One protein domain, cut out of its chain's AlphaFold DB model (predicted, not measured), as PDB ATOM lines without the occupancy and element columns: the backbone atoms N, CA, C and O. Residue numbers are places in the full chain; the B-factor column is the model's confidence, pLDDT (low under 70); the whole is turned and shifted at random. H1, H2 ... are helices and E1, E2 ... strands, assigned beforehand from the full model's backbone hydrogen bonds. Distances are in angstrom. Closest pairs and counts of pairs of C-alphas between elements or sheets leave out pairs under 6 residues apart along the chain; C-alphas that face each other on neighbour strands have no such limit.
ATOM      1  N   SER A   2     262.979 270.312 340.131       91.44
ATOM      2  CA  SER A   2     264.066 271.043 340.809       91.44
ATOM      3  C   SER A   2     264.264 272.446 340.226       91.44
ATOM      4  O   SER A   2     265.354 272.807 339.804       91.44
ATOM      5  N   HIS A   3     263.175 273.199 340.072       97.19
ATOM      6  CA  HIS A   3     263.236 274.576 339.582       97.19
ATOM      7  C   HIS A   3     263.476 275.527 340.755       97.19
ATOM      8  O   HIS A   3     262.546 276.177 341.219       97.19
ATOM      9  N   ASP A   4     264.717 275.583 341.223       96.50
ATOM     10  CA  ASP A   4     265.205 276.496 342.256       96.50
ATOM     11  C   ASP A   4     266.396 277.320 341.757       96.50
ATOM     12  O   ASP A   4     267.146 276.897 340.877       96.50
ATOM     13  N   GLU A   5     266.545 278.525 342.306       96.62
ATOM     14  CA  GLU A   5     267.740 279.366 342.190       96.62
ATOM     15  C   GLU A   5     268.318 279.520 340.768       96.62
ATOM     16  O   GLU A   5     269.538 279.512 340.552       96.62
ATOM     17  N   ILE A   6     267.452 279.702 339.766       97.75
ATOM     18  CA  ILE A   6     267.865 279.928 338.375       97.75
ATOM     19  C   ILE A   6     268.426 281.350 338.253       97.75
ATOM     20  O   ILE A   6     267.736 282.292 337.875       97.75
ATOM     21  N   ARG A   7     269.705 281.525 338.589       97.81
ATOM     22  CA  ARG A   7     270.369 282.842 338.676       97.81
ATOM     23  C   ARG A   7     270.775 283.443 337.325       97.81
ATOM     24  O   ARG A   7     271.177 284.605 337.277       97.81
ATOM     25  N   VAL A   8     270.702 282.673 336.236       96.75
ATOM     26  CA  VAL A   8     271.062 283.114 334.878       96.75
ATOM     27  C   VAL A   8     270.011 282.637 333.882       96.75
ATOM     28  O   VAL A   8     269.794 281.436 333.741       96.75
ATOM     29  N   ALA A   9     269.373 283.562 333.163       95.44
ATOM     30  CA  ALA A   9     268.393 283.240 332.122       95.44
ATOM     31  C   ALA A   9     268.239 284.381 331.103       95.44
ATOM     32  O   ALA A   9     268.559 285.532 331.388       95.44
ATOM     33  N   GLY A  10     267.722 284.072 329.909       92.56
ATOM     34  CA  GLY A  10     267.323 285.088 328.919       92.56
ATOM     35  C   GLY A  10     268.451 285.701 328.074       92.56
ATOM     36  O   GLY A  10     268.202 286.653 327.342       92.56
ATOM     37  N   TRP A  11     269.678 285.176 328.141       92.56
ATOM     38  CA  TRP A  11     270.826 285.717 327.389       92.56
ATOM     39  C   TRP A  11     271.047 285.083 326.017       92.56
ATOM     40  O   TRP A  11     271.743 285.669 325.194       92.56
ATOM     41  N   CYS A  12     270.486 283.899 325.772       90.69
ATOM     42  CA  CYS A  12     270.700 283.184 324.520       90.69
ATOM     43  C   CYS A  12     269.971 283.860 323.351       90.69
ATOM     44  O   CYS A  12     268.894 284.426 323.543       90.69
ATOM     45  N   ASP A  13     270.509 283.767 322.134       90.88
ATOM     46  CA  ASP A  13     269.903 284.426 320.966       90.88
ATOM     47  C   ASP A  13     268.479 283.938 320.704       90.88
ATOM     48  O   ASP A  13     267.591 284.744 320.446       90.88
ATOM     49  N   LEU A  14     268.218 282.640 320.890       86.69
ATOM     50  CA  LEU A  14     266.865 282.086 320.802       86.69
ATOM     51  C   LEU A  14     265.927 282.665 321.875       86.69
ATOM     52  O   LEU A  14     264.760 282.939 321.606       86.69
ATOM     53  N   CYS A  15     266.447 282.877 323.083       86.00
ATOM     54  CA  CYS A  15     265.716 283.435 324.213       86.00
ATOM     55  C   CYS A  15     265.292 284.878 323.906       86.00
ATOM     56  O   CYS A  15     264.146 285.251 324.136       86.00
ATOM     57  N   ARG A  16     266.214 285.669 323.341       84.25
ATOM     58  CA  ARG A  16     265.983 287.070 322.969       84.25
ATOM     59  C   ARG A  16     265.090 287.205 321.738       84.25
ATOM     60  O   ARG A  16     264.185 288.033 321.732       84.25
ATOM     61  N   ALA A  17     265.306 286.376 320.718       88.00
ATOM     62  CA  ALA A  17     264.516 286.381 319.488       88.00
ATOM     63  C   ALA A  17     263.068 285.919 319.719       88.00
ATOM     64  O   ALA A  17     262.164 286.339 319.003       88.00
ATOM     65  N   GLY A  18     262.834 285.077 320.730       80.31
ATOM     66  CA  GLY A  18     261.517 284.526 321.048       80.31
ATOM     67  C   GLY A  18     260.518 285.510 321.664       80.31
ATOM     68  O   GLY A  18     259.382 285.102 321.912       80.31
ATOM     69  N   GLY A  19     260.923 286.757 321.950       87.38
ATOM     70  CA  GLY A  19     260.056 287.829 322.463       87.38
ATOM     71  C   GLY A  19     259.443 287.584 323.848       87.38
ATOM     72  O   GLY A  19     258.587 288.352 324.280       87.38
ATOM     73  N   ARG A  20     259.850 286.514 324.539       92.62
ATOM     74  CA  ARG A  20     259.361 286.136 325.868       92.62
ATOM     75  C   ARG A  20     260.298 286.655 326.952       92.62
ATOM     76  O   ARG A  20     261.516 286.635 326.784       92.62
ATOM     77  N   THR A  21     259.744 287.023 328.103       96.19
ATOM     78  CA  THR A  21     260.544 287.211 329.323       96.19
ATOM     79  C   THR A  21     261.045 285.863 329.856       96.19
ATOM     80  O   THR A  21     260.507 284.802 329.522       96.19
ATOM     81  N   ALA A  22     262.059 285.881 330.725       97.00
ATOM     82  CA  ALA A  22     262.531 284.682 331.415       97.00
ATOM     83  C   ALA A  22     261.413 284.022 332.244       97.00
ATOM     84  O   ALA A  22     261.311 282.797 332.259       97.00
ATOM     85  N   GLY A  23     260.530 284.819 332.854       97.81
ATOM     86  CA  GLY A  23     259.333 284.355 333.553       97.81
ATOM     87  C   GLY A  23     258.371 283.617 332.630       97.81
ATOM     88  O   GLY A  23     257.982 282.493 332.927       97.81
ATOM     89  N   GLN A  24     258.058 284.175 331.458       97.38
ATOM     90  CA  GLN A  24     257.201 283.508 330.471       97.38
ATOM     91  C   GLN A  24     257.825 282.214 329.932       97.38
ATOM     92  O   GLN A  24     257.126 281.211 329.775       97.38
ATOM     93  N   ALA A  25     259.136 282.212 329.681       96.44
ATOM     94  CA  ALA A  25     259.854 281.016 329.255       96.44
ATOM     95  C   ALA A  25     259.846 279.928 330.345       96.44
ATOM     96  O   ALA A  25     259.606 278.758 330.047       96.44
ATOM     97  N   LEU A  26     260.046 280.306 331.612       97.75
ATOM     98  CA  LEU A  26     259.960 279.391 332.750       97.75
ATOM     99  C   LEU A  26     258.530 278.865 332.950       97.75
ATOM    100  O   LEU A  26     258.347 277.671 333.181       97.75
ATOM    101  N   ALA A  27     257.517 279.717 332.783       98.44
ATOM    102  CA  ALA A  27     256.115 279.320 332.839       98.44
ATOM    103  C   ALA A  27     255.781 278.274 331.760       98.44
ATOM    104  O   ALA A  27     255.120 277.272 332.030       98.44
ATOM    105  N   GLU A  28     256.257 278.466 330.528       97.31
ATOM    106  CA  GLU A  28     256.103 277.480 329.452       97.31
ATOM    107  C   GLU A  28     256.850 276.173 329.764       97.31
ATOM    108  O   GLU A  28     256.295 275.081 329.604       97.31
ATOM    109  N   ASN A  29     258.079 276.275 330.276       97.44
ATOM    110  CA  ASN A  29     258.888 275.123 330.657       97.44
ATOM    111  C   ASN A  29     258.205 274.268 331.736       97.44
ATOM    112  O   ASN A  29     258.055 273.061 331.547       97.44
ATOM    113  N   VAL A  30     257.732 274.875 332.829       98.31
ATOM    114  CA  VAL A  30     257.130 274.124 333.939       98.31
ATOM    115  C   VAL A  30     255.787 273.491 333.546       98.31
ATOM    116  O   VAL A  30     255.520 272.351 333.941       98.31
ATOM    117  N   ARG A  31     254.989 274.137 332.673       98.12
ATOM    118  CA  ARG A  31     253.801 273.506 332.058       98.12
ATOM    119  C   ARG A  31     254.189 272.254 331.285       98.12
ATOM    120  O   ARG A  31     253.557 271.206 331.433       98.12
ATOM    121  N   ARG A  32     255.248 272.339 330.474       98.12
ATOM    122  CA  ARG A  32     255.728 271.208 329.676       98.12
ATOM    123  C   ARG A  32     256.251 270.074 330.554       98.12
ATOM    124  O   ARG A  32     255.887 268.926 330.307       98.12
ATOM    125  N   CYS A  33     257.047 270.378 331.579       98.19
ATOM    126  CA  CYS A  33     257.526 269.390 332.547       98.19
ATOM    127  C   CYS A  33     256.360 268.688 333.249       98.19
ATOM    128  O   CYS A  33     256.313 267.460 333.269       98.19
ATOM    129  N   THR A  34     255.377 269.448 333.738       97.62
ATOM    130  CA  THR A  34     254.184 268.896 334.398       97.62
ATOM    131  C   THR A  34     253.389 267.984 333.457       97.62
ATOM    132  O   THR A  34     252.997 266.885 333.847       97.62
ATOM    133  N   ALA A  35     253.199 268.385 332.195       97.44
ATOM    134  CA  ALA A  35     252.510 267.567 331.197       97.44
ATOM    135  C   ALA A  35     253.255 266.257 330.878       97.44
ATOM    136  O   ALA A  35     252.621 265.219 330.698       97.44
ATOM    137  N   ILE A  36     254.591 266.287 330.821       98.06
ATOM    138  CA  ILE A  36     255.413 265.084 330.619       98.06
ATOM    139  C   ILE A  36     255.275 264.140 331.816       98.06
ATOM    140  O   ILE A  36     255.005 262.960 331.610       98.06
ATOM    141  N   LEU A  37     255.411 264.655 333.044       97.81
ATOM    142  CA  LEU A  37     255.289 263.853 334.264       97.81
ATOM    143  C   LEU A  37     253.928 263.154 334.333       97.81
ATOM    144  O   LEU A  37     253.876 261.944 334.512       97.81
ATOM    145  N   ARG A  38     252.840 263.880 334.059       96.38
ATOM    146  CA  ARG A  38     251.481 263.316 334.062       96.38
ATOM    147  C   ARG A  38     251.205 262.315 332.954       96.38
ATOM    148  O   ARG A  38     250.325 261.475 333.096       96.38
ATOM    149  N   LYS A  39     251.919 262.411 331.832       98.00
ATOM    150  CA  LYS A  39     251.829 261.401 330.775       98.00
ATOM    151  C   LYS A  39     252.431 260.070 331.230       98.00
ATOM    152  O   LYS A  39     251.979 259.028 330.768       98.00
ATOM    153  N   VAL A  40     253.458 260.114 332.079       98.06
ATOM    154  CA  VAL A  40     254.091 258.919 332.653       98.06
ATOM    155  C   VAL A  40     253.241 258.369 333.795       98.06
ATOM    156  O   VAL A  40     252.940 257.181 333.799       98.06
ATOM    157  N   ASP A  41     252.837 259.236 334.722       97.88
ATOM    158  CA  ASP A  41     251.985 258.888 335.856       97.88
ATOM    159  C   ASP A  41     251.000 260.038 336.155       97.88
ATOM    160  O   ASP A  41     251.410 261.090 336.659       97.88
ATOM    161  N   PRO A  42     249.702 259.882 335.830       96.50
ATOM    162  CA  PRO A  42     248.697 260.922 336.050       96.50
ATOM    163  C   PRO A  42     248.338 261.148 337.531       96.50
ATOM    164  O   PRO A  42     247.788 262.210 337.860       96.50
ATOM    165  N   GLU A  43     248.664 260.192 338.406       96.19
ATOM    166  CA  GLU A  43     248.371 260.232 339.843       96.19
ATOM    167  C   GLU A  43     249.558 260.736 340.673       96.19
ATOM    168  O   GLU A  43     249.388 261.067 341.847       96.19
ATOM    169  N   ALA A  44     250.745 260.859 340.073       95.50
ATOM    170  CA  ALA A  44     251.926 261.374 340.753       95.50
ATOM    171  C   ALA A  44     251.688 262.777 341.342       95.50
ATOM    172  O   ALA A  44     251.332 263.732 340.638       95.50
ATOM    173  N   GLU A  45     251.968 262.926 342.639       95.75
ATOM    174  CA  GLU A  45     252.065 264.235 343.279       95.75
ATOM    175  C   GLU A  45     253.388 264.898 342.876       95.75
ATOM    176  O   GLU A  45     254.484 264.399 343.140       95.75
ATOM    177  N   VAL A  46     253.290 266.043 342.203       97.56
ATOM    178  CA  VAL A  46     254.453 266.775 341.704       97.56
ATOM    179  C   VAL A  46     254.763 267.923 342.650       97.56
ATOM    180  O   VAL A  46     253.913 268.775 342.879       97.56
ATOM    181  N   PHE A  47     256.001 267.978 343.134       97.94
ATOM    182  CA  PHE A  47     256.500 269.038 344.011       97.94
ATOM    183  C   PHE A  47     257.482 269.949 343.271       97.94
ATOM    184  O   PHE A  47     258.215 269.476 342.397       97.94
ATOM    185  N   VAL A  48     257.535 271.234 343.619       98.44
ATOM    186  CA  VAL A  48     258.516 272.199 343.092       98.44
ATOM    187  C   VAL A  48     258.909 273.216 344.159       98.44
ATOM    188  O   VAL A  48     258.071 273.603 344.968       98.44
ATOM    189  N   TRP A  49     260.167 273.657 344.180       98.12
ATOM    190  CA  TRP A  49     260.602 274.753 345.051       98.12
ATOM    191  C   TRP A  49     259.887 276.063 344.705       98.12
ATOM    192  O   TRP A  49     259.578 276.333 343.545       98.12
ATOM    193  N   SER A  50     259.565 276.859 345.727       98.06
ATOM    194  CA  SER A  50     258.687 278.023 345.571       98.06
ATOM    195  C   SER A  50     259.349 279.239 344.933       98.06
ATOM    196  O   SER A  50     258.665 280.072 344.350       98.06
ATOM    197  N   ASP A  51     260.660 279.396 345.091       98.06
ATOM    198  CA  ASP A  51     261.351 280.674 344.929       98.06
ATOM    199  C   ASP A  51     261.262 281.241 343.519       98.06
ATOM    200  O   ASP A  51     260.998 282.435 343.356       98.06
ATOM    201  N   MET A  52     261.389 280.379 342.511       98.62
ATOM    202  CA  MET A  52     261.296 280.779 341.111       98.62
ATOM    203  C   MET A  52     259.870 281.091 340.650       98.62
ATOM    204  O   MET A  52     259.700 281.492 339.505       98.62
ATOM    205  N   PHE A  53     258.870 280.939 341.524       98.75
ATOM    206  CA  PHE A  53     257.449 281.184 341.257       98.75
ATOM    207  C   PHE A  53     256.790 282.077 342.321       98.75
ATOM    208  O   PHE A  53     255.568 282.187 342.376       98.75
ATOM    209  N   ASP A  54     257.576 282.706 343.189       98.62
ATOM    210  CA  ASP A  54     257.086 283.538 344.282       98.62
ATOM    211  C   ASP A  54     257.518 285.001 344.074       98.62
ATOM    212  O   ASP A  54     258.723 285.286 344.103       98.62
ATOM    213  N   PRO A  55     256.580 285.948 343.868       98.38
ATOM    214  CA  PRO A  55     256.910 287.361 343.671       98.38
ATOM    215  C   PRO A  55     257.511 288.013 344.923       98.38
ATOM    216  O   PRO A  55     258.169 289.049 344.828       98.38
ATOM    217  N   HIS A  56     257.333 287.408 346.099       98.19
ATOM    218  CA  HIS A  56     257.971 287.842 347.339       98.19
ATOM    219  C   HIS A  56     259.393 287.274 347.492       98.19
ATOM    220  O   HIS A  56     260.082 287.604 348.461       98.19
ATOM    221  N   HIS A  57     259.856 286.486 346.514       97.44
ATOM    222  CA  HIS A  57     261.155 285.829 346.498       97.44
ATOM    223  C   HIS A  57     261.944 286.096 345.198       97.44
ATOM    224  O   HIS A  57     262.377 287.233 344.988       97.44
ATOM    225  N   ASN A  58     262.184 285.077 344.355       98.44
ATOM    226  CA  ASN A  58     263.041 285.174 343.166       98.44
ATOM    227  C   ASN A  58     262.251 285.485 341.880       98.44
ATOM    228  O   ASN A  58     262.851 285.939 340.906       98.44
ATOM    229  N   ALA A  59     260.921 285.315 341.865       98.38
ATOM    230  CA  ALA A  59     260.074 285.578 340.697       98.38
ATOM    231  C   ALA A  59     259.760 287.070 340.501       98.38
ATOM    232  O   ALA A  59     258.605 287.492 340.493       98.38
ATOM    233  N   ARG A  60     260.803 287.882 340.356       97.94
ATOM    234  CA  ARG A  60     260.709 289.340 340.243       97.94
ATOM    235  C   ARG A  60     261.647 289.886 339.172       97.94
ATOM    236  O   ARG A  60     262.516 289.164 338.670       97.94
ATOM    237  N   ASP A  61     261.487 291.161 338.837       97.44
ATOM    238  CA  ASP A  61     262.448 291.855 337.985       97.44
ATOM    239  C   ASP A  61     263.825 292.002 338.667       97.44
ATOM    240  O   ASP A  61     263.943 292.000 339.897       97.44
ATOM    241  N   LYS A  62     264.883 292.125 337.855       95.62
ATOM    242  CA  LYS A  62     266.279 292.340 338.297       95.62
ATOM    243  C   LYS A  62     266.798 291.303 339.306       95.62
ATOM    244  O   LYS A  62     267.573 291.624 340.210       95.62
ATOM    245  N   TYR A  63     266.395 290.046 339.157       97.31
ATOM    246  CA  TYR A  63     266.962 288.932 339.913       97.31
ATOM    247  C   TYR A  63     268.272 288.444 339.264       97.31
ATOM    248  O   TYR A  63     268.257 287.953 338.141       97.31
ATOM    249  N   TYR A  64     269.404 288.564 339.971       97.44
ATOM    250  CA  TYR A  64     270.736 288.113 339.519       97.44
ATOM    251  C   TYR A  64     271.074 288.517 338.065       97.44
ATOM    252  O   TYR A  64     270.926 289.677 337.688       97.44
ATOM    253  N   LEU A  65     271.578 287.579 337.258       97.38
ATOM    254  CA  LEU A  65     271.994 287.762 335.876       97.38
ATOM    255  C   LEU A  65     270.869 287.284 334.962       97.38
ATOM    256  O   LEU A  65     271.078 286.450 334.085       97.38
ATOM    257  N   VAL A  66     269.651 287.761 335.175       96.81
ATOM    258  CA  VAL A  66     268.523 287.476 334.286       96.81
ATOM    259  C   VAL A  66     268.393 288.638 333.316       96.81
ATOM    260  O   VAL A  66     268.241 289.782 333.725       96.81
ATOM    261  N   GLY A  67     268.462 288.357 332.014       94.25
ATOM    262  CA  GLY A  67     268.416 289.385 330.965       94.25
ATOM    263  C   GLY A  67     267.040 290.039 330.766       94.25
ATOM    264  O   GLY A  67     266.860 290.802 329.824       94.25
ATOM    265  N   SER A  68     266.059 289.699 331.603       94.12
ATOM    266  CA  SER A  68     264.700 290.255 331.635       94.12
ATOM    267  C   SER A  68     264.134 290.083 333.059       94.12
ATOM    268  O   SER A  68     264.855 290.321 334.020       94.12
ATOM    269  N   THR A  69     262.896 289.610 333.216       97.06
ATOM    270  CA  THR A  69     262.235 289.408 334.513       97.06
ATOM    271  C   THR A  69     261.732 287.975 334.675       97.06
ATOM    272  O   THR A  69     261.351 287.347 333.683       97.06
ATOM    273  N   PHE A  70     261.699 287.472 335.915       98.38
ATOM    274  CA  PHE A  70     260.977 286.246 336.278       98.38
ATOM    275  C   PHE A  70     259.535 286.488 336.743       98.38
ATOM    276  O   PHE A  70     258.836 285.519 337.055       98.38
ATOM    277  N   GLU A  71     259.063 287.737 336.768       98.25
ATOM    278  CA  GLU A  71     257.649 288.032 337.025       98.25
ATOM    279  C   GLU A  71     256.742 287.244 336.071       98.25
ATOM    280  O   GLU A  71     257.036 287.076 334.884       98.25
ATOM    281  N   GLY A  72     255.642 286.722 336.613       98.19
ATOM    282  CA  GLY A  72     254.677 285.911 335.873       98.19
ATOM    283  C   GLY A  72     255.108 284.461 335.633       98.19
ATOM    284  O   GLY A  72     254.350 283.699 335.038       98.19
ATOM    285  N   SER A  73     256.281 284.031 336.105       98.56
ATOM    286  CA  SER A  73     256.713 282.621 336.045       98.56
ATOM    287  C   SER A  73     255.705 281.647 336.664       98.56
ATOM    288  O   SER A  73     255.493 280.554 336.137       98.56
ATOM    289  N   TRP A  74     255.040 282.055 337.747       98.62
ATOM    290  CA  TRP A  74     254.019 281.269 338.444       98.62
ATOM    291  C   TRP A  74     252.791 280.951 337.594       98.62
ATOM    292  O   TRP A  74     252.109 279.973 337.878       98.62
ATOM    293  N   GLU A  75     252.522 281.705 336.524       98.50
ATOM    294  CA  GLU A  75     251.398 281.435 335.616       98.50
ATOM    295  C   GLU A  75     251.536 280.072 334.916       98.50
ATOM    296  O   GLU A  75     250.583 279.546 334.336       98.50
ATOM    297  N   GLY A  76     252.742 279.496 334.923       97.88
ATOM    298  CA  GLY A  76     253.003 278.156 334.418       97.88
ATOM    299  C   GLY A  76     252.616 277.023 335.364       97.88
ATOM    300  O   GLY A  76     252.488 275.885 334.909       97.88
ATOM    301  N   LEU A  77     252.455 277.301 336.659       98.06
ATOM    302  CA  LEU A  77     252.176 276.266 337.644       98.06
ATOM    303  C   LEU A  77     250.729 275.792 337.527       98.06
ATOM    304  O   LEU A  77     249.780 276.556 337.680       98.06
ATOM    305  N   ASP A  78     250.562 274.497 337.291       97.25
ATOM    306  CA  ASP A  78     249.259 273.857 337.416       97.25
ATOM    307  C   ASP A  78     248.852 273.802 338.905       97.25
ATOM    308  O   ASP A  78     249.696 273.438 339.730       97.25
ATOM    309  N   PRO A  79     247.593 274.103 339.278       96.88
ATOM    310  CA  PRO A  79     247.154 274.116 340.679       96.88
ATOM    311  C   PRO A  79     247.391 272.809 341.450       96.88
ATOM    312  O   PRO A  79     247.538 272.834 342.670       96.88
TER     313      PRO A  79
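This is residues 2 to 79 of the 160 residues of an uncharacterized protein of Planctomycetes bacterium SM23_25 (UniProt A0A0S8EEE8). What is the main picture? There is little regular structure: one long helix, H2, lies along the longest axis, the stretch after it folds back beside it, short H3 packs on it, and H1 sits off its first end. What is it made of? The printed part has 78 residues, with three named helices and one named strand in the order H1, H2, E1, H3; it is mostly helix, with under half of the residues in named elements. How large is it? It is compact, with a radius of gyration of the C-alphas of 12.7 A and spans of 36 by 28 by 17 A.

What touches H2, residues 22 to 40? H3, residues 73 to 76, touches it; their closest C-alphas, of Ala 27 and Gly 76, are 3.7 A apart. H1, residues 13 to 17, is close but not clearly touching, at 8.0 A between C-alphas 15 and 22. What of E1, residues 47 to 49? It is apart from the helices and pairs with no named strand.

Where does H2 run? It spans 27.1 A, from C-alpha 22 at (262.531, 284.682, 331.415) to C-alpha 40 at (254.091, 258.919, 332.653). Are its backbone pairs formed? In H1 and H2 every O i to N i+4 pair is within hydrogen-bond range; H3 is too short for one.

Which link is long? E1 to H3, residues 50 to 72. Is anything cut or uncertain? The printed part has no cut, and no printed residue is under 70 in pLDDT.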